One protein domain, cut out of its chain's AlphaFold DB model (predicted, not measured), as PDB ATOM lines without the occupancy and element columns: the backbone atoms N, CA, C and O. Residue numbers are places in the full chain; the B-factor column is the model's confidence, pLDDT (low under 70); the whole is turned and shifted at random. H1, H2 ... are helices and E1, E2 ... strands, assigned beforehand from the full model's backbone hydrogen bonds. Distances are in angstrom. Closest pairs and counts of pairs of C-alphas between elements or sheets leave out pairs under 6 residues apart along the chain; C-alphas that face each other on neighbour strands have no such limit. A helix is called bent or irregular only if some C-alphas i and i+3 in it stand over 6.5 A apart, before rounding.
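AT A GLANCE: This is residues 8 to 65 and 98 to 174 of the 370 residues of the protein "Patatin-like phospholipase family protein" of Rickettsia felis str. Pedreira (UniProt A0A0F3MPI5). Picture two lobes: in one, a strongly twisted sheet of the four strands E2, E1, E4 and E3 curls round the helix H1, and in the other the short strand pair E5 and E6 stands with the helices H2 and H4. H3 runs off one side, from the second lobe toward the first, and meets the second lobe at one end of H4. The printed part has 135 residues, with four named helices and six named strands in the order E1 E2 H1 E3 E4 E5 H2 H3 H4 E6, a mixed class. The larger sheet has the order E2, E1, E4, E3 and is antiparallel throughout; E5 and E6 are parallel. The whole is compact, with a radius of gyration of the C-alphas of 15.6 A and spans of 45 by 33 by 26 A.

HOW THE PARTS SIT: Begin with E1, residues 8 to 12, an inner strand of the larger sheet. Its antiparallel neighbour E2, residues 18 to 21, is an edge strand, with N 10 and O 19 within hydrogen-bond range at 3.0 A; E1 and E2 form a hairpin. E4, residues 53 to 57, is the other neighbour of E1, antiparallel at 117 degrees, with N 11 and O 56 2.9 A apart. E3, residues 48 to 50, is the other edge strand and forms a hairpin with E4; look at N 55 and O 48, 2.8 A apart. The pairing of E4 is staggered: residues 53 to 55 pair with E3 and residues 55 to 57 with E1. The sheet curls round H1, residues 31 to 38, which is on it; the closest C-alphas of E1 and H1 are those of Ala 10 and Ser 38, 4.4 A apart. Now go to E5, residues 99 to 103, and E6, residues 165 to 169, parallel at 27 degrees, with N 101 and O 166 2.9 A apart. With H2, residues 109 to 115, H3, residues 125 to 138, and H4, residues 147 to 160, they make a strand-helix-strand unit, two parallel neighbour strands with helices between them in the chain. The closest C-alphas of E5 and H2 are those of Gly 103 and Ala 110, 6.3 A apart. H4 touches H2 with its residues 155 to 159 alone, the same way at a shallow tilt of 23 degrees; the closest C-alphas are those of Ile 114 and Arg 159, 5.0 A apart. H3 touches H4 with its residues 128 to 132 alone, opposite ways at a steep tilt of 56 degrees; Ala 131 and Tyr 147 have the closest C-alphas, 6.3 A apart. H1 and H4 are apart, and so are E4 and E5. In H1, H2 and H4 every O i to N i+4 pair is within hydrogen-bond range; in H3 it is 8 of 10.

IN THESE COORDINATES: Find C-alpha 8 at (-30.927, -40.648, -31.024); from there E1 runs 12.9 A to C-alpha 12. E4 is 13.6 A long, E5 12.9 A and E6 12.6 A. Find C-alpha 147 at (-12.840, -48.068, -35.778), from which H4 runs 20.2 A to C-alpha 160. H3 is 17.9 A long and only just irregular, with C-alphas 132 and 135 6.7 A apart. E6 ends at C-alpha 169, at (-25.430, -42.367, -53.261).

THE WHOLE: The two C-alphas farthest apart are those of Gly 52 and Ala 117, at 45.6 A. Residues 66 to 97 are not printed, and C-alphas 65 and 98 stand 11.4 A apart across this cut. Of the links that are printed whole, none is long. The mean pLDDT of the printed part is 73.1; look for values under 70 at residues 63 to 65 and 103 to 162.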
ATOM      1  N   ILE A   8     -32.114 -41.399 -30.605       91.62
ATOM      2  CA  ILE A   8     -30.927 -40.648 -31.024       91.62
ATOM      3  C   ILE A   8     -29.714 -41.267 -30.342       91.62
ATOM      4  O   ILE A   8     -29.753 -41.545 -29.144       91.62
ATOM      5  N   THR A   9     -28.633 -41.478 -31.084       91.25
ATOM      6  CA  THR A   9     -27.395 -42.052 -30.555       91.25
ATOM      7  C   THR A   9     -26.309 -40.986 -30.437       91.25
ATOM      8  O   THR A   9     -26.146 -40.148 -31.315       91.25
ATOM      9  N   ALA A  10     -25.532 -41.011 -29.359       92.88
ATOM     10  CA  ALA A  10     -24.318 -40.206 -29.240       92.88
ATOM     11  C   ALA A  10     -23.224 -41.004 -28.539       92.88
ATOM     12  O   ALA A  10     -23.506 -41.891 -27.734       92.88
ATOM     13  N   THR A  11     -21.968 -40.674 -28.808       91.00
ATOM     14  CA  THR A  11     -20.832 -41.338 -28.171       91.00
ATOM     15  C   THR A  11     -20.374 -40.520 -26.970       91.00
ATOM     16  O   THR A  11     -20.011 -39.355 -27.115       91.00
ATOM     17  N   GLN A  12     -20.352 -41.109 -25.774       93.19
ATOM     18  CA  GLN A  12     -19.762 -40.464 -24.601       93.19
ATOM     19  C   GLN A  12     -18.252 -40.319 -24.815       93.19
ATOM     20  O   GLN A  12     -17.556 -41.301 -25.044       93.19
ATOM     21  N   GLN A  13     -17.716 -39.105 -24.727       88.62
ATOM     22  CA  GLN A  13     -16.336 -38.803 -25.110       88.62
ATOM     23  C   GLN A  13     -15.301 -39.566 -24.267       88.62
ATOM     24  O   GLN A  13     -14.351 -40.119 -24.811       88.62
ATOM     25  N   GLU A  14     -15.474 -39.618 -22.944       87.56
ATOM     26  CA  GLU A  14     -14.467 -40.180 -22.028       87.56
ATOM     27  C   GLU A  14     -14.367 -41.708 -22.098       87.56
ATOM     28  O   GLU A  14     -13.272 -42.268 -22.083       87.56
ATOM     29  N   THR A  15     -15.506 -42.391 -22.177       86.88
ATOM     30  CA  THR A  15     -15.593 -43.861 -22.179       86.88
ATOM     31  C   THR A  15     -15.654 -44.429 -23.596       86.88
ATOM     32  O   THR A  15     -15.332 -45.596 -23.823       86.88
ATOM     33  N   SER A  16     -16.045 -43.592 -24.563       83.88
ATOM     34  CA  SER A  16     -16.417 -43.966 -25.924       83.88
ATOM     35  C   SER A  16     -17.615 -44.928 -25.977       83.88
ATOM     36  O   SER A  16     -17.827 -45.610 -26.971       83.88
ATOM     37  N   GLU A  17     -18.431 -44.990 -24.926       87.19
ATOM     38  CA  GLU A  17     -19.661 -45.782 -24.921       87.19
ATOM     39  C   GLU A  17     -20.771 -45.089 -25.721       87.19
ATOM     40  O   GLU A  17     -20.929 -43.867 -25.663       87.19
ATOM     41  N   LEU A  18     -21.561 -45.869 -26.462       86.81
ATOM     42  CA  LEU A  18     -22.739 -45.355 -27.156       86.81
ATOM     43  C   LEU A  18     -23.871 -45.147 -26.142       86.81
ATOM     44  O   LEU A  18     -24.251 -46.069 -25.426       86.81
ATOM     45  N   THR A  19     -24.421 -43.942 -26.097       91.75
ATOM     46  CA  THR A  19     -25.599 -43.580 -25.305       91.75
ATOM     47  C   THR A  19     -26.797 -43.393 -26.225       91.75
ATOM     48  O   THR A  19     -26.666 -42.845 -27.320       91.75
ATOM     49  N   ILE A  20     -27.964 -43.842 -25.764       91.44
ATOM     50  CA  ILE A  20     -29.237 -43.701 -26.466       91.44
ATOM     51  C   ILE A  20     -30.090 -42.676 -25.728       91.44
ATOM     52  O   ILE A  20     -30.363 -42.838 -24.542       91.44
ATOM     53  N   PHE A  21     -30.543 -41.660 -26.452       93.19
ATOM     54  CA  PHE A  21     -31.554 -40.721 -25.990       93.19
ATOM     55  C   PHE A  21     -32.906 -41.095 -26.596       93.19
ATOM     56  O   PHE A  21     -33.036 -41.232 -27.816       93.19
ATOM     57  N   ASN A  22     -33.909 -41.283 -25.742       89.94
ATOM     58  CA  ASN A  22     -35.273 -41.640 -26.125       89.94
ATOM     59  C   ASN A  22     -36.279 -41.188 -25.042       89.94
ATOM     60  O   ASN A  22     -35.904 -40.644 -24.002       89.94
ATOM     61  N   SER A  23     -37.570 -41.420 -25.283       90.50
ATOM     62  CA  SER A  23     -38.654 -41.055 -24.361       90.50
ATOM     63  C   SER A  23     -38.758 -41.931 -23.103       90.50
ATOM     64  O   SER A  23     -39.437 -41.534 -22.159       90.50
ATOM     65  N   PHE A  24     -38.123 -43.104 -23.068       86.12
ATOM     66  CA  PHE A  24     -38.184 -44.045 -21.947       86.12
ATOM     67  C   PHE A  24     -37.075 -43.785 -20.921       86.12
ATOM     68  O   PHE A  24     -37.352 -43.649 -19.732       86.12
ATOM     69  N   ASP A  25     -35.835 -43.691 -21.392       88.81
ATOM     70  CA  ASP A  25     -34.631 -43.599 -20.568       88.81
ATOM     71  C   ASP A  25     -34.254 -42.143 -20.266       88.81
ATOM     72  O   ASP A  25     -33.728 -41.837 -19.196       88.81
ATOM     73  N   THR A  26     -34.543 -41.223 -21.193       94.12
ATOM     74  CA  THR A  26     -34.154 -39.807 -21.095       94.12
ATOM     75  C   THR A  26     -35.306 -38.849 -21.442       94.12
ATOM     76  O   THR A  26     -35.132 -37.966 -22.286       94.12
ATOM     77  N   PRO A  27     -36.491 -38.967 -20.805       94.75
ATOM     78  CA  PRO A  27     -37.692 -38.207 -21.183       94.75
ATOM     79  C   PRO A  27     -37.554 -36.685 -21.039       94.75
ATOM     80  O   PRO A  27     -38.302 -35.940 -21.666       94.75
ATOM     81  N   ASN A  28     -36.624 -36.226 -20.198       96.81
ATOM     82  CA  ASN A  28     -36.431 -34.808 -19.883       96.81
ATOM     83  C   ASN A  28     -35.311 -34.149 -20.704       96.81
ATOM     84  O   ASN A  28     -35.075 -32.952 -20.549       96.81
ATOM     85  N   ILE A  29     -34.604 -34.908 -21.548       97.00
ATOM     86  CA  ILE A  29     -33.551 -34.360 -22.407       97.00
ATOM     87  C   ILE A  29     -34.185 -33.751 -23.654       97.00
ATOM     88  O   ILE A  29     -34.992 -34.381 -24.338       97.00
ATOM     89  N   GLU A  30     -33.809 -32.511 -23.964       97.25
ATOM     90  CA  GLU A  30     -34.294 -31.824 -25.157       97.25
ATOM     91  C   GLU A  30     -33.835 -32.552 -26.429       97.25
ATOM     92  O   GLU A  30     -32.646 -32.815 -26.622       97.25
ATOM     93  N   ILE A  31     -34.777 -32.809 -27.340       96.94
ATOM     94  CA  ILE A  31     -34.507 -33.480 -28.619       96.94
ATOM     95  C   ILE A  31     -33.408 -32.751 -29.406       96.94
ATOM     96  O   ILE A  31     -32.491 -33.391 -29.914       96.94
ATOM     97  N   ALA A  32     -33.454 -31.416 -29.475       97.62
ATOM     98  CA  ALA A  32     -32.453 -30.628 -30.192       97.62
ATOM     99  C   ALA A  32     -31.046 -30.767 -29.583       97.62
ATOM    100  O   ALA A  32     -30.062 -30.834 -30.322       97.62
ATOM    101  N   LEU A  33     -30.945 -30.868 -28.252       97.88
ATOM    102  CA  LEU A  33     -29.675 -31.062 -27.554       97.88
ATOM    103  C   LEU A  33     -29.097 -32.458 -27.823       97.88
ATOM    104  O   LEU A  33     -27.908 -32.577 -28.123       97.88
ATOM    105  N   ALA A  34     -29.942 -33.494 -27.798       96.81
ATOM    106  CA  ALA A  34     -29.554 -34.853 -28.171       96.81
ATOM    107  C   ALA A  34     -29.107 -34.939 -29.643       96.81
ATOM    108  O   ALA A  34     -28.064 -35.523 -29.933       96.81
ATOM    109  N   CYS A  35     -29.830 -34.300 -30.573       96.38
ATOM    110  CA  CYS A  35     -29.433 -34.210 -31.984       96.38
ATOM    111  C   CYS A  35     -28.089 -33.487 -32.159       96.38
ATOM    112  O   CYS A  35     -27.245 -33.945 -32.926       96.38
ATOM    113  N   ARG A  36     -27.863 -32.380 -31.436       96.69
ATOM    114  CA  ARG A  36     -26.580 -31.662 -31.462       96.69
ATOM    115  C   ARG A  36     -25.442 -32.568 -30.995       96.69
ATOM    116  O   ARG A  36     -24.415 -32.616 -31.658       96.69
ATOM    117  N   ALA A  37     -25.635 -33.308 -29.900       96.00
ATOM    118  CA  ALA A  37     -24.653 -34.274 -29.408       96.00
ATOM    119  C   ALA A  37     -24.353 -35.363 -30.450       96.00
ATOM    120  O   ALA A  37     -23.190 -35.629 -30.743       96.00
ATOM    121  N   SER A  38     -25.400 -35.925 -31.062       92.94
ATOM    122  CA  SER A  38     -25.315 -36.960 -32.100       92.94
ATOM    123  C   SER A  38     -24.563 -36.530 -33.359       92.94
ATOM    124  O   SER A  38     -24.071 -37.417 -34.051       92.94
ATOM    125  N   ALA A  39     -24.484 -35.228 -33.648       89.81
ATOM    126  CA  ALA A  39     -23.842 -34.659 -34.836       89.81
ATOM    127  C   ALA A  39     -22.548 -33.873 -34.520       89.81
ATOM    128  O   ALA A  39     -21.990 -33.199 -35.391       89.81
ATOM    129  N   SER A  40     -22.063 -33.913 -33.271       90.19
ATOM    130  CA  SER A  40     -20.830 -33.229 -32.853       90.19
ATOM    131  C   SER A  40     -19.594 -34.027 -33.274       90.19
ATOM    132  O   SER A  40     -18.951 -34.689 -32.454       90.19
ATOM    133  N   ILE A  41     -19.260 -33.969 -34.566       84.31
ATOM    134  CA  ILE A  41     -18.067 -34.602 -35.145       84.31
ATOM    135  C   ILE A  41     -16.815 -34.142 -34.376       84.31
ATOM    136  O   ILE A  41     -16.533 -32.934 -34.338       84.31
ATOM    137  N   PRO A  42     -16.038 -35.070 -33.780       80.38
ATOM    138  CA  PRO A  42     -14.822 -34.725 -33.056       80.38
ATOM    139  C   PRO A  42     -13.866 -33.867 -33.899       80.38
ATOM    140  O   PRO A  42     -13.709 -34.099 -35.092       80.38
ATOM    141  N   LEU A  43     -13.201 -32.893 -33.266       77.44
ATOM    142  CA  LEU A  43     -12.274 -31.915 -33.881       77.44
ATOM    143  C   LEU A  43     -12.903 -30.873 -34.814       77.44
ATOM    144  O   LEU A  43     -12.253 -29.869 -35.096       77.44
ATOM    145  N   VAL A  44     -14.138 -31.078 -35.264       80.31
ATOM    146  CA  VAL A  44     -14.875 -30.111 -36.089       80.31
ATOM    147  C   VAL A  44     -15.813 -29.284 -35.219       80.31
ATOM    148  O   VAL A  44     -15.873 -28.064 -35.354       80.31
ATOM    149  N   PHE A  45     -16.506 -29.945 -34.291       85.69
ATOM    150  CA  PHE A  45     -17.447 -29.323 -33.370       85.69
ATOM    151  C   PHE A  45     -17.060 -29.585 -31.918       85.69
ATOM    152  O   PHE A  45     -16.448 -30.601 -31.577       85.69
ATOM    153  N   GLU A  46     -17.440 -28.657 -31.042       91.06
ATOM    154  CA  GLU A  46     -17.274 -28.845 -29.606       91.06
ATOM    155  C   GLU A  46     -18.171 -29.990 -29.098       91.06
ATOM    156  O   GLU A  46     -19.339 -30.087 -29.508       91.06
ATOM    157  N   PRO A  47     -17.659 -30.842 -28.187       94.38
ATOM    158  CA  PRO A  47     -18.479 -31.825 -27.493       94.38
ATOM    159  C   PRO A  47     -19.651 -31.167 -26.760       94.38
ATOM    160  O   PRO A  47     -19.537 -30.057 -26.234       94.38
ATOM    161  N   VAL A  48     -20.776 -31.870 -26.693       97.06
ATOM    162  CA  VAL A  48     -21.979 -31.404 -25.995       97.06
ATOM    163  C   VAL A  48     -22.004 -31.974 -24.588       97.06
ATOM    164  O   VAL A  48     -21.861 -33.179 -24.414       97.06
ATOM    165  N   GLU A  49     -22.198 -31.123 -23.586       97.44
ATOM    166  CA  GLU A  49     -22.352 -31.565 -22.203       97.44
ATOM    167  C   GLU A  49     -23.831 -31.790 -21.868       97.44
ATOM    168  O   GLU A  49     -24.657 -30.897 -22.060       97.44
ATOM    169  N   ILE A  50     -24.160 -32.990 -21.387       97.12
ATOM    170  CA  ILE A  50     -25.493 -33.387 -20.921       97.12
ATOM    171  C   ILE A  50     -25.295 -34.132 -19.599       97.12
ATOM    172  O   ILE A  50     -24.516 -35.083 -19.539       97.12
ATOM    173  N   ASP A  51     -25.949 -33.673 -18.530       94.56
ATOM    174  CA  ASP A  51     -25.860 -34.251 -17.178       94.56
ATOM    175  C   ASP A  51     -24.415 -34.492 -16.689       94.56
ATOM    176  O   ASP A  51     -24.083 -35.532 -16.115       94.56
ATOM    177  N   GLY A  52     -23.524 -33.527 -16.952       94.75
ATOM    178  CA  GLY A  52     -22.112 -33.574 -16.552       94.75
ATOM    179  C   GLY A  52     -21.240 -34.533 -17.371       94.75
ATOM    180  O   GLY A  52     -20.072 -34.734 -17.040       94.75
ATOM    181  N   LYS A  53     -21.777 -35.132 -18.440       96.25
ATOM    182  CA  LYS A  53     -21.046 -35.997 -19.373       96.25
ATOM    183  C   LYS A  53     -20.903 -35.308 -20.722       96.25
ATOM    184  O   LYS A  53     -21.838 -34.673 -21.201       96.25
ATOM    185  N   LYS A  54     -19.743 -35.464 -21.362       96.44
ATOM    186  CA  LYS A  54     -19.488 -34.927 -22.705       96.44
ATOM    187  C   LYS A  54     -19.775 -35.961 -23.780       96.44
ATOM    188  O   LYS A  54     -19.367 -37.115 -23.653       96.44
ATOM    189  N   TYR A  55     -20.418 -35.514 -24.847       95.44
ATOM    190  CA  TYR A  55     -20.865 -36.332 -25.961       95.44
ATOM    191  C   TYR A  55     -20.356 -35.790 -27.293       95.44
ATOM    192  O   TYR A  55     -20.243 -34.579 -27.492       95.44
ATOM    193  N   VAL A  56     -20.060 -36.714 -28.197       91.44
ATOM    194  CA  VAL A  56     -19.664 -36.474 -29.586       91.44
ATOM    195  C   VAL A  56     -20.504 -37.348 -30.517       91.44
ATOM    196  O   VAL A  56     -21.328 -38.146 -30.059       91.44
ATOM    197  N   ASP A  57     -20.264 -37.204 -31.817       88.00
ATOM    198  CA  ASP A  57     -20.996 -37.871 -32.890       88.00
ATOM    199  C   ASP A  57     -21.266 -39.369 -32.636       88.00
ATOM    200  O   ASP A  57     -20.384 -40.140 -32.230       88.00
ATOM    201  N   GLY A  58     -22.521 -39.780 -32.841       84.75
ATOM    202  CA  GLY A  58     -22.977 -41.156 -32.617       84.75
ATOM    203  C   GLY A  58     -22.477 -42.140 -33.676       84.75
ATOM    204  O   GLY A  58     -22.196 -43.299 -33.358       84.75
ATOM    205  N   GLY A  59     -22.274 -41.664 -34.908       75.00
ATOM    206  CA  GLY A  59     -21.753 -42.450 -36.026       75.00
ATOM    207  C   GLY A  59     -20.317 -42.929 -35.808       75.00
ATOM    208  O   GLY A  59     -19.894 -43.935 -36.374       75.00
ATOM    209  N   TYR A  60     -19.578 -42.298 -34.888       71.38
ATOM    210  CA  TYR A  60     -18.257 -42.781 -34.476       71.38
ATOM    211  C   TYR A  60     -18.283 -44.220 -33.926       71.38
ATOM    212  O   TYR A  60     -17.290 -44.943 -34.041       71.38
ATOM    213  N   ARG A  61     -19.404 -44.639 -33.324       72.94
ATOM    214  CA  ARG A  61     -19.574 -45.968 -32.718       72.94
ATOM    215  C   ARG A  61     -20.627 -46.831 -33.386       72.94
ATOM    216  O   ARG A  61     -20.491 -48.049 -33.347       72.94
ATOM    217  N   ASP A  62     -21.676 -46.234 -33.933       70.31
ATOM    218  CA  ASP A  62     -22.750 -46.990 -34.563       70.31
ATOM    219  C   ASP A  62     -23.424 -46.141 -35.643       70.31
ATOM    220  O   ASP A  62     -24.259 -45.282 -35.354       70.31
ATOM    221  N   ASN A  63     -23.027 -46.364 -36.896       67.31
ATOM    222  CA  ASN A  63     -23.557 -45.621 -38.040       67.31
ATOM    223  C   ASN A  63     -24.986 -46.043 -38.410       67.31
ATOM    224  O   ASN A  63     -25.687 -45.277 -39.069       67.31
ATOM    225  N   ILE A  64     -25.421 -47.252 -38.032       67.88
ATOM    226  CA  ILE A  64     -26.720 -47.810 -38.431       67.88
ATOM    227  C   ILE A  64     -27.335 -48.559 -37.233       67.88
ATOM    228  O   ILE A  64     -27.268 -49.787 -37.160       67.88
ATOM    229  N   PRO A  65     -27.990 -47.837 -36.300       68.75
ATOM    230  CA  PRO A  65     -28.460 -48.366 -35.015       68.75
ATOM    231  C   PRO A  65     -29.731 -49.245 -35.127       68.75
ATOM    232  O   PRO A  65     -30.671 -49.123 -34.343       68.75
ATOM    233  N   LEU A  98     -36.837 -49.830 -42.114       79.81
ATOM    234  CA  LEU A  98     -36.187 -49.315 -43.313       79.81
ATOM    235  C   LEU A  98     -34.910 -48.579 -42.894       79.81
ATOM    236  O   LEU A  98     -34.986 -47.503 -42.302       79.81
ATOM    237  N   ALA A  99     -33.750 -49.156 -43.189       80.62
ATOM    238  CA  ALA A  99     -32.468 -48.499 -42.981       80.62
ATOM    239  C   ALA A  99     -32.120 -47.640 -44.203       80.62
ATOM    240  O   ALA A  99     -32.305 -48.065 -45.343       80.62
ATOM    241  N   MET A 100     -31.600 -46.435 -43.978       83.50
ATOM    242  CA  MET A 100     -31.053 -45.587 -45.039       83.50
ATOM    243  C   MET A 100     -29.546 -45.492 -44.834       83.50
ATOM    244  O   MET A 100     -29.094 -44.955 -43.827       83.50
ATOM    245  N   ALA A 101     -28.780 -46.047 -45.768       79.31
ATOM    246  CA  ALA A 101     -27.328 -46.096 -45.694       79.31
ATOM    247  C   ALA A 101     -26.730 -45.184 -46.764       79.31
ATOM    248  O   ALA A 101     -27.029 -45.334 -47.946       79.31
ATOM    249  N   PHE A 102     -25.884 -44.244 -46.357       77.38
ATOM    250  CA  PHE A 102     -25.228 -43.311 -47.269       77.38
ATOM    251  C   PHE A 102     -23.872 -43.870 -47.709       77.38
ATOM    252  O   PHE A 102     -23.129 -44.412 -46.893       77.38
ATOM    253  N   GLY A 103     -23.537 -43.738 -48.993       66.00
ATOM    254  CA  GLY A 103     -22.244 -44.161 -49.533       66.00
ATOM    255  C   GLY A 103     -21.870 -43.422 -50.816       66.00
ATOM    256  O   GLY A 103     -22.718 -42.807 -51.457       66.00
ATOM    257  N   THR A 104     -20.597 -43.482 -51.203       52.84
ATOM    258  CA  THR A 104     -20.066 -42.842 -52.415       52.84
ATOM    259  C   THR A 104     -19.981 -43.839 -53.585       52.84
ATOM    260  O   THR A 104     -19.052 -44.636 -53.699       52.84
ATOM    261  N   GLY A 105     -20.957 -43.802 -54.499       48.72
ATOM    262  CA  GLY A 105     -20.981 -44.624 -55.720       48.72
ATOM    263  C   GLY A 105     -21.319 -46.121 -55.544       48.72
ATOM    264  O   GLY A 105     -21.509 -46.630 -54.442       48.72
ATOM    265  N   MET A 106     -21.406 -46.857 -56.664       38.50
ATOM    266  CA  MET A 106     -21.700 -48.312 -56.699       38.50
ATOM    267  C   MET A 106     -20.601 -49.199 -56.083       38.50
ATOM    268  O   MET A 106     -20.858 -50.358 -55.780       38.50
ATOM    269  N   GLU A 107     -19.402 -48.653 -55.879       41.38
ATOM    270  CA  GLU A 107     -18.275 -49.302 -55.188       41.38
ATOM    271  C   GLU A 107     -18.200 -48.883 -53.706       41.38
ATOM    272  O   GLU A 107     -17.236 -49.207 -53.022       41.38
ATOM    273  N   ALA A 108     -19.192 -48.144 -53.189       53.59
ATOM    274  CA  ALA A 108     -19.255 -47.817 -51.768       53.59
ATOM    275  C   ALA A 108     -19.348 -49.092 -50.929       53.59
ATOM    276  O   ALA A 108     -20.052 -50.032 -51.302       53.59
ATOM    277  N   ASP A 109     -18.735 -49.077 -49.748       50.84
ATOM    278  CA  ASP A 109     -18.734 -50.194 -48.802       50.84
ATOM    279  C   ASP A 109     -20.134 -50.763 -48.537       50.84
ATOM    280  O   ASP A 109     -20.291 -51.977 -48.477       50.84
ATOM    281  N   ALA A 110     -21.168 -49.914 -48.490       47.78
ATOM    282  CA  ALA A 110     -22.564 -50.332 -48.353       47.78
ATOM    283  C   ALA A 110     -23.095 -51.094 -49.586       47.78
ATOM    284  O   ALA A 110     -23.783 -52.101 -49.439       47.78
ATOM    285  N   ASN A 111     -22.746 -50.664 -50.803       48.91
ATOM    286  CA  ASN A 111     -23.119 -51.357 -52.042       48.91
ATOM    287  C   ASN A 111     -22.328 -52.660 -52.222       48.91
ATOM    288  O   ASN A 111     -22.909 -53.682 -52.576       48.91
ATOM    289  N   ILE A 112     -21.025 -52.654 -51.924       50.12
ATOM    290  CA  ILE A 112     -20.182 -53.857 -51.912       50.12
ATOM    291  C   ILE A 112     -20.677 -54.834 -50.846       50.12
ATOM    292  O   ILE A 112     -20.723 -56.038 -51.098       50.12
ATOM    293  N   ALA A 113     -21.060 -54.339 -49.667       48.56
ATOM    294  CA  ALA A 113     -21.630 -55.153 -48.611       48.56
ATOM    295  C   ALA A 113     -22.924 -55.814 -49.085       48.56
ATOM    296  O   ALA A 113     -23.020 -57.030 -49.016       48.56
ATOM    297  N   ILE A 114     -23.869 -55.046 -49.621       50.41
ATOM    298  CA  ILE A 114     -25.208 -55.540 -49.952       50.41
ATOM    299  C   ILE A 114     -25.230 -56.389 -51.236       50.41
ATOM    300  O   ILE A 114     -25.913 -57.409 -51.274       50.41
ATOM    301  N   TYR A 115     -24.484 -56.006 -52.276       43.34
ATOM    302  CA  TYR A 115     -24.632 -56.568 -53.627       43.34
ATOM    303  C   TYR A 115     -23.440 -57.396 -54.118       43.34
ATOM    304  O   TYR A 115     -23.498 -57.949 -55.218       43.34
ATOM    305  N   SER A 116     -22.353 -57.517 -53.346       44.12
ATOM    306  CA  SER A 116     -21.186 -58.296 -53.769       44.12
ATOM    307  C   SER A 116     -20.789 -59.371 -52.753       44.12
ATOM    308  O   SER A 116     -20.668 -59.133 -51.554       44.12
ATOM    309  N   ALA A 117     -20.467 -60.566 -53.252       42.94
ATOM    310  CA  ALA A 117     -19.821 -61.616 -52.459       42.94
ATOM    311  C   ALA A 117     -18.345 -61.294 -52.124       42.94
ATOM    312  O   ALA A 117     -17.639 -62.135 -51.562       42.94
ATOM    313  N   LYS A 118     -17.843 -60.100 -52.485       39.81
ATOM    314  CA  LYS A 118     -16.453 -59.712 -52.239       39.81
ATOM    315  C   LYS A 118     -16.226 -59.489 -50.742       39.81
ATOM    316  O   LYS A 118     -17.079 -58.949 -50.029       39.81
ATOM    317  N   LYS A 119     -15.062 -59.931 -50.260       45.62
ATOM    318  CA  LYS A 119     -14.561 -59.572 -48.930       45.62
ATOM    319  C   LYS A 119     -14.204 -58.089 -48.947       45.62
ATOM    320  O   LYS A 119     -13.584 -57.630 -49.898       45.62
ATOM    321  N   PHE A 120     -14.619 -57.383 -47.904       44.41
ATOM    322  CA  PHE A 120     -14.303 -55.978 -47.678       44.41
ATOM    323  C   PHE A 120     -12.791 -55.734 -47.807       44.41
ATOM    324  O   PHE A 120     -12.005 -56.354 -47.084       44.41
ATOM    325  N   GLU A 121     -12.388 -54.861 -48.729       47.84
ATOM    326  CA  GLU A 121     -11.034 -54.311 -48.735       47.84
ATOM    327  C   GLU A 121     -10.996 -53.180 -47.706       47.84
ATOM    328  O   GLU A 121     -11.913 -52.371 -47.622       47.84
ATOM    329  N   SER A 122      -9.988 -53.195 -46.835       49.09
ATOM    330  CA  SER A 122      -9.935 -52.332 -45.649       49.09
ATOM    331  C   SER A 122     -10.094 -50.839 -45.993       49.09
ATOM    332  O   SER A 122      -9.673 -50.451 -47.082       49.09
ATOM    333  N   PRO A 123     -10.547 -49.985 -45.052       53.34
ATOM    334  CA  PRO A 123     -10.747 -48.559 -45.311       53.34
ATOM    335  C   PRO A 123      -9.461 -47.907 -45.819       53.34
ATOM    336  O   PRO A 123      -8.363 -48.374 -45.491       53.34
ATOM    337  N   SER A 124      -9.586 -46.803 -46.560       53.50
ATOM    338  CA  SER A 124      -8.414 -46.043 -46.998       53.50
ATOM    339  C   SER A 124      -7.536 -45.673 -45.796       53.50
ATOM    340  O   SER A 124      -8.025 -45.414 -44.689       53.50
ATOM    341  N   ASP A 125      -6.220 -45.658 -45.989       43.41
ATOM    342  CA  ASP A 125      -5.275 -45.442 -44.888       43.41
ATOM    343  C   ASP A 125      -5.440 -44.060 -44.227       43.41
ATOM    344  O   ASP A 125      -5.116 -43.892 -43.053       43.41
ATOM    345  N   ILE A 126      -6.051 -43.105 -44.937       40.12
ATOM    346  CA  ILE A 126      -6.437 -41.785 -44.427       40.12
ATOM    347  C   ILE A 126      -7.600 -41.889 -43.431       40.12
ATOM    348  O   ILE A 126      -7.542 -41.275 -42.368       40.12
ATOM    349  N   VAL A 127      -8.631 -42.696 -43.712       53.62
ATOM    350  CA  VAL A 127      -9.759 -42.922 -42.786       53.62
ATOM    351  C   VAL A 127      -9.292 -43.683 -41.547       53.62
ATOM    352  O   VAL A 127      -9.672 -43.329 -40.429       53.62
ATOM    353  N   LYS A 128      -8.401 -44.668 -41.715       56.91
ATOM    354  CA  LYS A 128      -7.747 -45.338 -40.580       56.91
ATOM    355  C   LYS A 128      -6.927 -44.352 -39.749       56.91
ATOM    356  O   LYS A 128      -7.041 -44.348 -38.530       56.91
ATOM    357  N   PHE A 129      -6.138 -43.486 -40.381       49.78
ATOM    358  CA  PHE A 129      -5.337 -42.481 -39.680       49.78
ATOM    359  C   PHE A 129      -6.207 -41.449 -38.939       49.78
ATOM    360  O   PHE A 129      -5.966 -41.171 -37.764       49.78
ATOM    361  N   LEU A 130      -7.262 -40.926 -39.573       54.22
ATOM    362  CA  LEU A 130      -8.187 -39.975 -38.951       54.22
ATOM    363  C   LEU A 130      -8.921 -40.589 -37.751       54.22
ATOM    364  O   LEU A 130      -8.953 -39.989 -36.676       54.22
ATOM    365  N   ALA A 131      -9.448 -41.806 -37.901       57.50
ATOM    366  CA  ALA A 131     -10.279 -42.432 -36.877       57.50
ATOM    367  C   ALA A 131      -9.494 -43.131 -35.755       57.50
ATOM    368  O   ALA A 131      -9.872 -43.015 -34.583       57.50
ATOM    369  N   ASP A 132      -8.410 -43.842 -36.085       57.75
ATOM    370  CA  ASP A 132      -7.630 -44.611 -35.110       57.75
ATOM    371  C   ASP A 132      -6.484 -43.816 -34.474       57.75
ATOM    372  O   ASP A 132      -6.059 -44.177 -33.376       57.75
ATOM    373  N   VAL A 133      -6.021 -42.728 -35.102       51.22
ATOM    374  CA  VAL A 133      -4.943 -41.881 -34.565       51.22
ATOM    375  C   VAL A 133      -5.461 -40.484 -34.237       51.22
ATOM    376  O   VAL A 133      -5.380 -40.063 -33.087       51.22
ATOM    377  N   LEU A 134      -6.042 -39.752 -35.184       54.22
ATOM    378  CA  LEU A 134      -6.339 -38.331 -34.974       54.22
ATOM    379  C   LEU A 134      -7.450 -38.092 -33.932       54.22
ATOM    380  O   LEU A 134      -7.250 -37.319 -32.994       54.22
ATOM    381  N   PHE A 135      -8.583 -38.795 -34.018       64.69
ATOM    382  CA  PHE A 135      -9.695 -38.605 -33.073       64.69
ATOM    383  C   PHE A 135      -9.388 -39.106 -31.655       64.69
ATOM    384  O   PHE A 135      -9.692 -38.414 -30.684       64.69
ATOM    385  N   LYS A 136      -8.712 -40.249 -31.501       63.62
ATOM    386  CA  LYS A 136      -8.329 -40.748 -30.167       63.62
ATOM    387  C   LYS A 136      -7.278 -39.858 -29.502       63.62
ATOM    388  O   LYS A 136      -7.382 -39.558 -28.316       63.62
ATOM    389  N   THR A 137      -6.286 -39.401 -30.270       56.19
ATOM    390  CA  THR A 137      -5.125 -38.690 -29.710       56.19
ATOM    391  C   THR A 137      -5.379 -37.192 -29.528       56.19
ATOM    392  O   THR A 137      -4.974 -36.634 -28.511       56.19
ATOM    393  N   LEU A 138      -6.077 -36.529 -30.462       56.91
ATOM    394  CA  LEU A 138      -6.341 -35.083 -30.390       56.91
ATOM    395  C   LEU A 138      -7.693 -34.746 -29.752       56.91
ATOM    396  O   LEU A 138      -7.760 -33.815 -28.953       56.91
ATOM    397  N   ALA A 139      -8.760 -35.500 -30.045       59.41
ATOM    398  CA  ALA A 139     -10.084 -35.228 -29.470       59.41
ATOM    399  C   ALA A 139     -10.294 -35.875 -28.093       59.41
ATOM    400  O   ALA A 139     -11.361 -35.714 -27.500       59.41
ATOM    401  N   LYS A 140      -9.283 -36.591 -27.573       66.81
ATOM    402  CA  LYS A 140      -9.313 -37.295 -26.280       66.81
ATOM    403  C   LYS A 140     -10.541 -38.200 -26.124       66.81
ATOM    404  O   LYS A 140     -11.067 -38.341 -25.023       66.81
ATOM    405  N   VAL A 141     -11.015 -38.784 -27.226       65.69
ATOM    406  CA  VAL A 141     -12.079 -39.789 -27.180       65.69
ATOM    407  C   VAL A 141     -11.455 -41.066 -26.616       65.69
ATOM    408  O   VAL A 141     -10.548 -41.627 -27.229       65.69
ATOM    409  N   GLY A 142     -11.862 -41.462 -25.408       65.81
ATOM    410  CA  GLY A 142     -11.255 -42.572 -24.668       65.81
ATOM    411  C   GLY A 142     -11.720 -43.959 -25.130       65.81
ATOM    412  O   GLY A 142     -12.259 -44.127 -26.219       65.81
ATOM    413  N   GLY A 143     -11.503 -44.980 -24.296       63.59
ATOM    414  CA  GLY A 143     -11.946 -46.360 -24.551       63.59
ATOM    415  C   GLY A 143     -10.983 -47.240 -25.370       63.59
ATOM    416  O   GLY A 143     -10.077 -46.773 -26.058       63.59
ATOM    417  N   LYS A 144     -11.167 -48.566 -25.271       60.56
ATOM    418  CA  LYS A 144     -10.428 -49.583 -26.046       60.56
ATOM    419  C   LYS A 144     -11.298 -50.057 -27.204       60.56
ATOM    420  O   LYS A 144     -12.083 -50.984 -27.049       60.56
ATOM    421  N   PHE A 145     -11.180 -49.403 -28.348       64.56
ATOM    422  CA  PHE A 145     -11.978 -49.728 -29.522       64.56
ATOM    423  C   PHE A 145     -11.176 -49.455 -30.802       64.56
ATOM    424  O   PHE A 145     -10.331 -48.560 -30.805       64.56
ATOM    425  N   LYS A 146     -11.397 -50.226 -31.874       64.38
ATOM    426  CA  LYS A 146     -10.791 -50.010 -33.197       64.38
ATOM    427  C   LYS A 146     -11.878 -49.703 -34.213       64.38
ATOM    428  O   LYS A 146     -12.723 -50.552 -34.470       64.38
ATOM    429  N   TYR A 147     -11.809 -48.532 -34.843       63.09
ATOM    430  CA  TYR A 147     -12.840 -48.068 -35.778       63.09
ATOM    431  C   TYR A 147     -13.084 -49.053 -36.934       63.09
ATOM    432  O   TYR A 147     -14.216 -49.306 -37.342       63.09
ATOM    433  N   THR A 148     -12.010 -49.693 -37.392       62.22
ATOM    434  CA  THR A 148     -12.037 -50.744 -38.416       62.22
ATOM    435  C   THR A 148     -12.893 -51.964 -38.048       62.22
ATOM    436  O   THR A 148     -13.500 -52.557 -38.939       62.22
ATOM    437  N   GLU A 149     -12.985 -52.334 -36.767       66.81
ATOM    438  CA  GLU A 149     -13.810 -53.463 -36.311       66.81
ATOM    439  C   GLU A 149     -15.311 -53.108 -36.367       66.81
ATOM    440  O   GLU A 149     -16.085 -53.897 -36.908       66.81
ATOM    441  N   THR A 150     -15.720 -51.895 -35.963       65.50
ATOM    442  CA  THR A 150     -17.127 -51.440 -36.109       65.50
ATOM    443  C   THR A 150     -17.542 -51.245 -37.551       65.50
ATOM    444  O   THR A 150     -18.688 -51.534 -37.883       65.50
ATOM    445  N   LEU A 151     -16.653 -50.778 -38.432       63.56
ATOM    446  CA  LEU A 151     -16.977 -50.694 -39.859       63.56
ATOM    447  C   LEU A 151     -17.317 -52.075 -40.432       63.56
ATOM    448  O   LEU A 151     -18.294 -52.215 -41.167       63.56
ATOM    449  N   ARG A 152     -16.558 -53.111 -40.050       65.19
ATOM    450  CA  ARG A 152     -16.853 -54.495 -40.445       65.19
ATOM    451  C   ARG A 152     -18.206 -54.954 -39.898       65.19
ATOM    452  O   ARG A 152     -19.002 -55.484 -40.664       65.19
ATOM    453  N   GLU A 153     -18.471 -54.726 -38.614       67.62
ATOM    454  CA  GLU A 153     -19.753 -55.080 -37.983       67.62
ATOM    455  C   GLU A 153     -20.937 -54.346 -38.627       67.62
ATOM    456  O   GLU A 153     -21.969 -54.954 -38.893       67.62
ATOM    457  N   THR A 154     -20.774 -53.062 -38.956       66.94
ATOM    458  CA  THR A 154     -21.785 -52.260 -39.664       66.94
ATOM    459  C   THR A 154     -22.069 -52.851 -41.047       66.94
ATOM    460  O   THR A 154     -23.224 -53.005 -41.433       66.94
ATOM    461  N   ASN A 155     -21.030 -53.245 -41.788       65.25
ATOM    462  CA  ASN A 155     -21.185 -53.870 -43.103       65.25
ATOM    463  C   ASN A 155     -21.832 -55.264 -43.033       65.25
ATOM    464  O   ASN A 155     -22.593 -55.632 -43.927       65.25
ATOM    465  N   GLU A 156     -21.554 -56.044 -41.986       65.88
ATOM    466  CA  GLU A 156     -22.234 -57.321 -41.728       65.88
ATOM    467  C   GLU A 156     -23.721 -57.101 -41.408       65.88
ATOM    468  O   GLU A 156     -24.574 -57.747 -42.014       65.88
ATOM    469  N   GLN A 157     -24.056 -56.110 -40.581       66.31
ATOM    470  CA  GLN A 157     -25.451 -55.744 -40.303       66.31
ATOM    471  C   GLN A 157     -26.190 -55.247 -41.549       66.31
ATOM    472  O   GLN A 157     -27.368 -55.559 -41.734       66.31
ATOM    473  N   LEU A 158     -25.513 -54.496 -42.422       66.19
ATOM    474  CA  LEU A 158     -26.056 -54.072 -43.714       66.19
ATOM    475  C   LEU A 158     -26.341 -55.255 -44.639       66.19
ATOM    476  O   LEU A 158     -27.353 -55.244 -45.334       66.19
ATOM    477  N   ARG A 159     -25.478 -56.280 -44.637       65.69
ATOM    478  CA  ARG A 159     -25.697 -57.537 -45.374       65.69
ATOM    479  C   ARG A 159     -26.916 -58.283 -44.859       65.69
ATOM    480  O   ARG A 159     -27.775 -58.668 -45.645       65.69
ATOM    481  N   GLU A 160     -27.006 -58.459 -43.547       63.88
ATOM    482  CA  GLU A 160     -28.127 -59.157 -42.910       63.88
ATOM    483  C   GLU A 160     -29.455 -58.422 -43.138       63.88
ATOM    484  O   GLU A 160     -30.488 -59.056 -43.346       63.88
ATOM    485  N   ASN A 161     -29.416 -57.087 -43.204       67.69
ATOM    486  CA  ASN A 161     -30.566 -56.224 -43.473       67.69
ATOM    487  C   ASN A 161     -30.628 -55.714 -44.919       67.69
ATOM    488  O   ASN A 161     -31.287 -54.704 -45.185       67.69
ATOM    489  N   ALA A 162     -29.978 -56.393 -45.867       67.38
ATOM    490  CA  ALA A 162     -29.862 -55.952 -47.258       67.38
ATOM    491  C   ALA A 162     -31.226 -55.652 -47.887       67.38
ATOM    492  O   ALA A 162     -31.434 -54.594 -48.480       67.38
ATOM    493  N   LEU A 163     -32.198 -56.546 -47.679       70.50
ATOM    494  CA  LEU A 163     -33.541 -56.361 -48.217       70.50
ATOM    495  C   LEU A 163     -34.234 -55.124 -47.612       70.50
ATOM    496  O   LEU A 163     -35.150 -54.610 -48.242       70.50
ATOM    497  N   ASN A 164     -33.856 -54.681 -46.408       75.31
ATOM    498  CA  ASN A 164     -34.464 -53.560 -45.678       75.31
ATOM    499  C   ASN A 164     -33.671 -52.251 -45.808       75.31
ATOM    500  O   ASN A 164     -34.023 -51.261 -45.165       75.31
ATOM    501  N   THR A 165     -32.581 -52.248 -46.575       78.38
ATOM    502  CA  THR A 165     -31.671 -51.109 -46.652       78.38
ATOM    503  C   THR A 165     -31.808 -50.410 -47.994       78.38
ATOM    504  O   THR A 165     -31.620 -51.005 -49.054       78.38
ATOM    505  N   VAL A 166     -32.082 -49.109 -47.950       82.12
ATOM    506  CA  VAL A 166     -31.958 -48.213 -49.097       82.12
ATOM    507  C   VAL A 166     -30.552 -47.635 -49.091       82.12
ATOM    508  O   VAL A 166     -30.181 -46.918 -48.161       82.12
ATOM    509  N   VAL A 167     -29.775 -47.926 -50.133       79.38
ATOM    510  CA  VAL A 167     -28.470 -47.287 -50.322       79.38
ATOM    511  C   VAL A 167     -28.661 -45.965 -51.055       79.38
ATOM    512  O   VAL A 167     -29.227 -45.923 -52.148       79.38
ATOM    513  N   LEU A 168     -28.186 -44.887 -50.442       83.88
ATOM    514  CA  LEU A 168     -28.247 -43.529 -50.955       83.88
ATOM    515  C   LEU A 168     -26.855 -43.101 -51.413       83.88
ATOM    516  O   LEU A 168     -25.911 -43.086 -50.625       83.88
ATOM    517  N   ASP A 169     -26.723 -42.749 -52.690       81.38
ATOM    518  CA  ASP A 169     -25.430 -42.367 -53.261       81.38
ATOM    519  C   ASP A 169     -25.208 -40.855 -53.147       81.38
ATOM    520  O   ASP A 169     -25.838 -40.074 -53.873       81.38
ATOM    521  N   THR A 170     -24.260 -40.460 -52.294       78.75
ATOM    522  CA  THR A 170     -23.904 -39.060 -52.012       78.75
ATOM    523  C   THR A 170     -23.153 -38.374 -53.155       78.75
ATOM    524  O   THR A 170     -22.817 -37.200 -53.053       78.75
ATOM    525  N   ALA A 171     -22.909 -39.077 -54.266       76.25
ATOM    526  CA  ALA A 171     -22.255 -38.553 -55.462       76.25
ATOM    527  C   ALA A 171     -20.849 -37.983 -55.197       76.25
ATOM    528  O   ALA A 171     -20.422 -37.051 -55.877       76.25
ATOM    529  N   GLY A 172     -20.131 -38.576 -54.238       74.44
ATOM    530  CA  GLY A 172     -18.771 -38.175 -53.871       74.44
ATOM    531  C   GLY A 172     -18.699 -37.008 -52.886       74.44
ATOM    532  O   GLY A 172     -17.633 -36.424 -52.763       74.44
ATOM    533  N   ILE A 173     -19.811 -36.655 -52.233       75.50
ATOM    534  CA  ILE A 173     -19.838 -35.672 -51.145       75.50
ATOM    535  C   ILE A 173     -19.568 -36.404 -49.833       75.50
ATOM    536  O   ILE A 173     -20.333 -37.303 -49.458       75.50
ATOM    537  N   ASP A 174     -18.499 -35.994 -49.159       72.50
ATOM    538  CA  ASP A 174     -18.045 -36.558 -47.895       72.50
ATOM    539  C   ASP A 174     -18.557 -35.753 -46.688       72.50
ATOM    540  O   ASP A 174     -19.121 -34.661 -46.797       72.50
TER     541      ASP A 174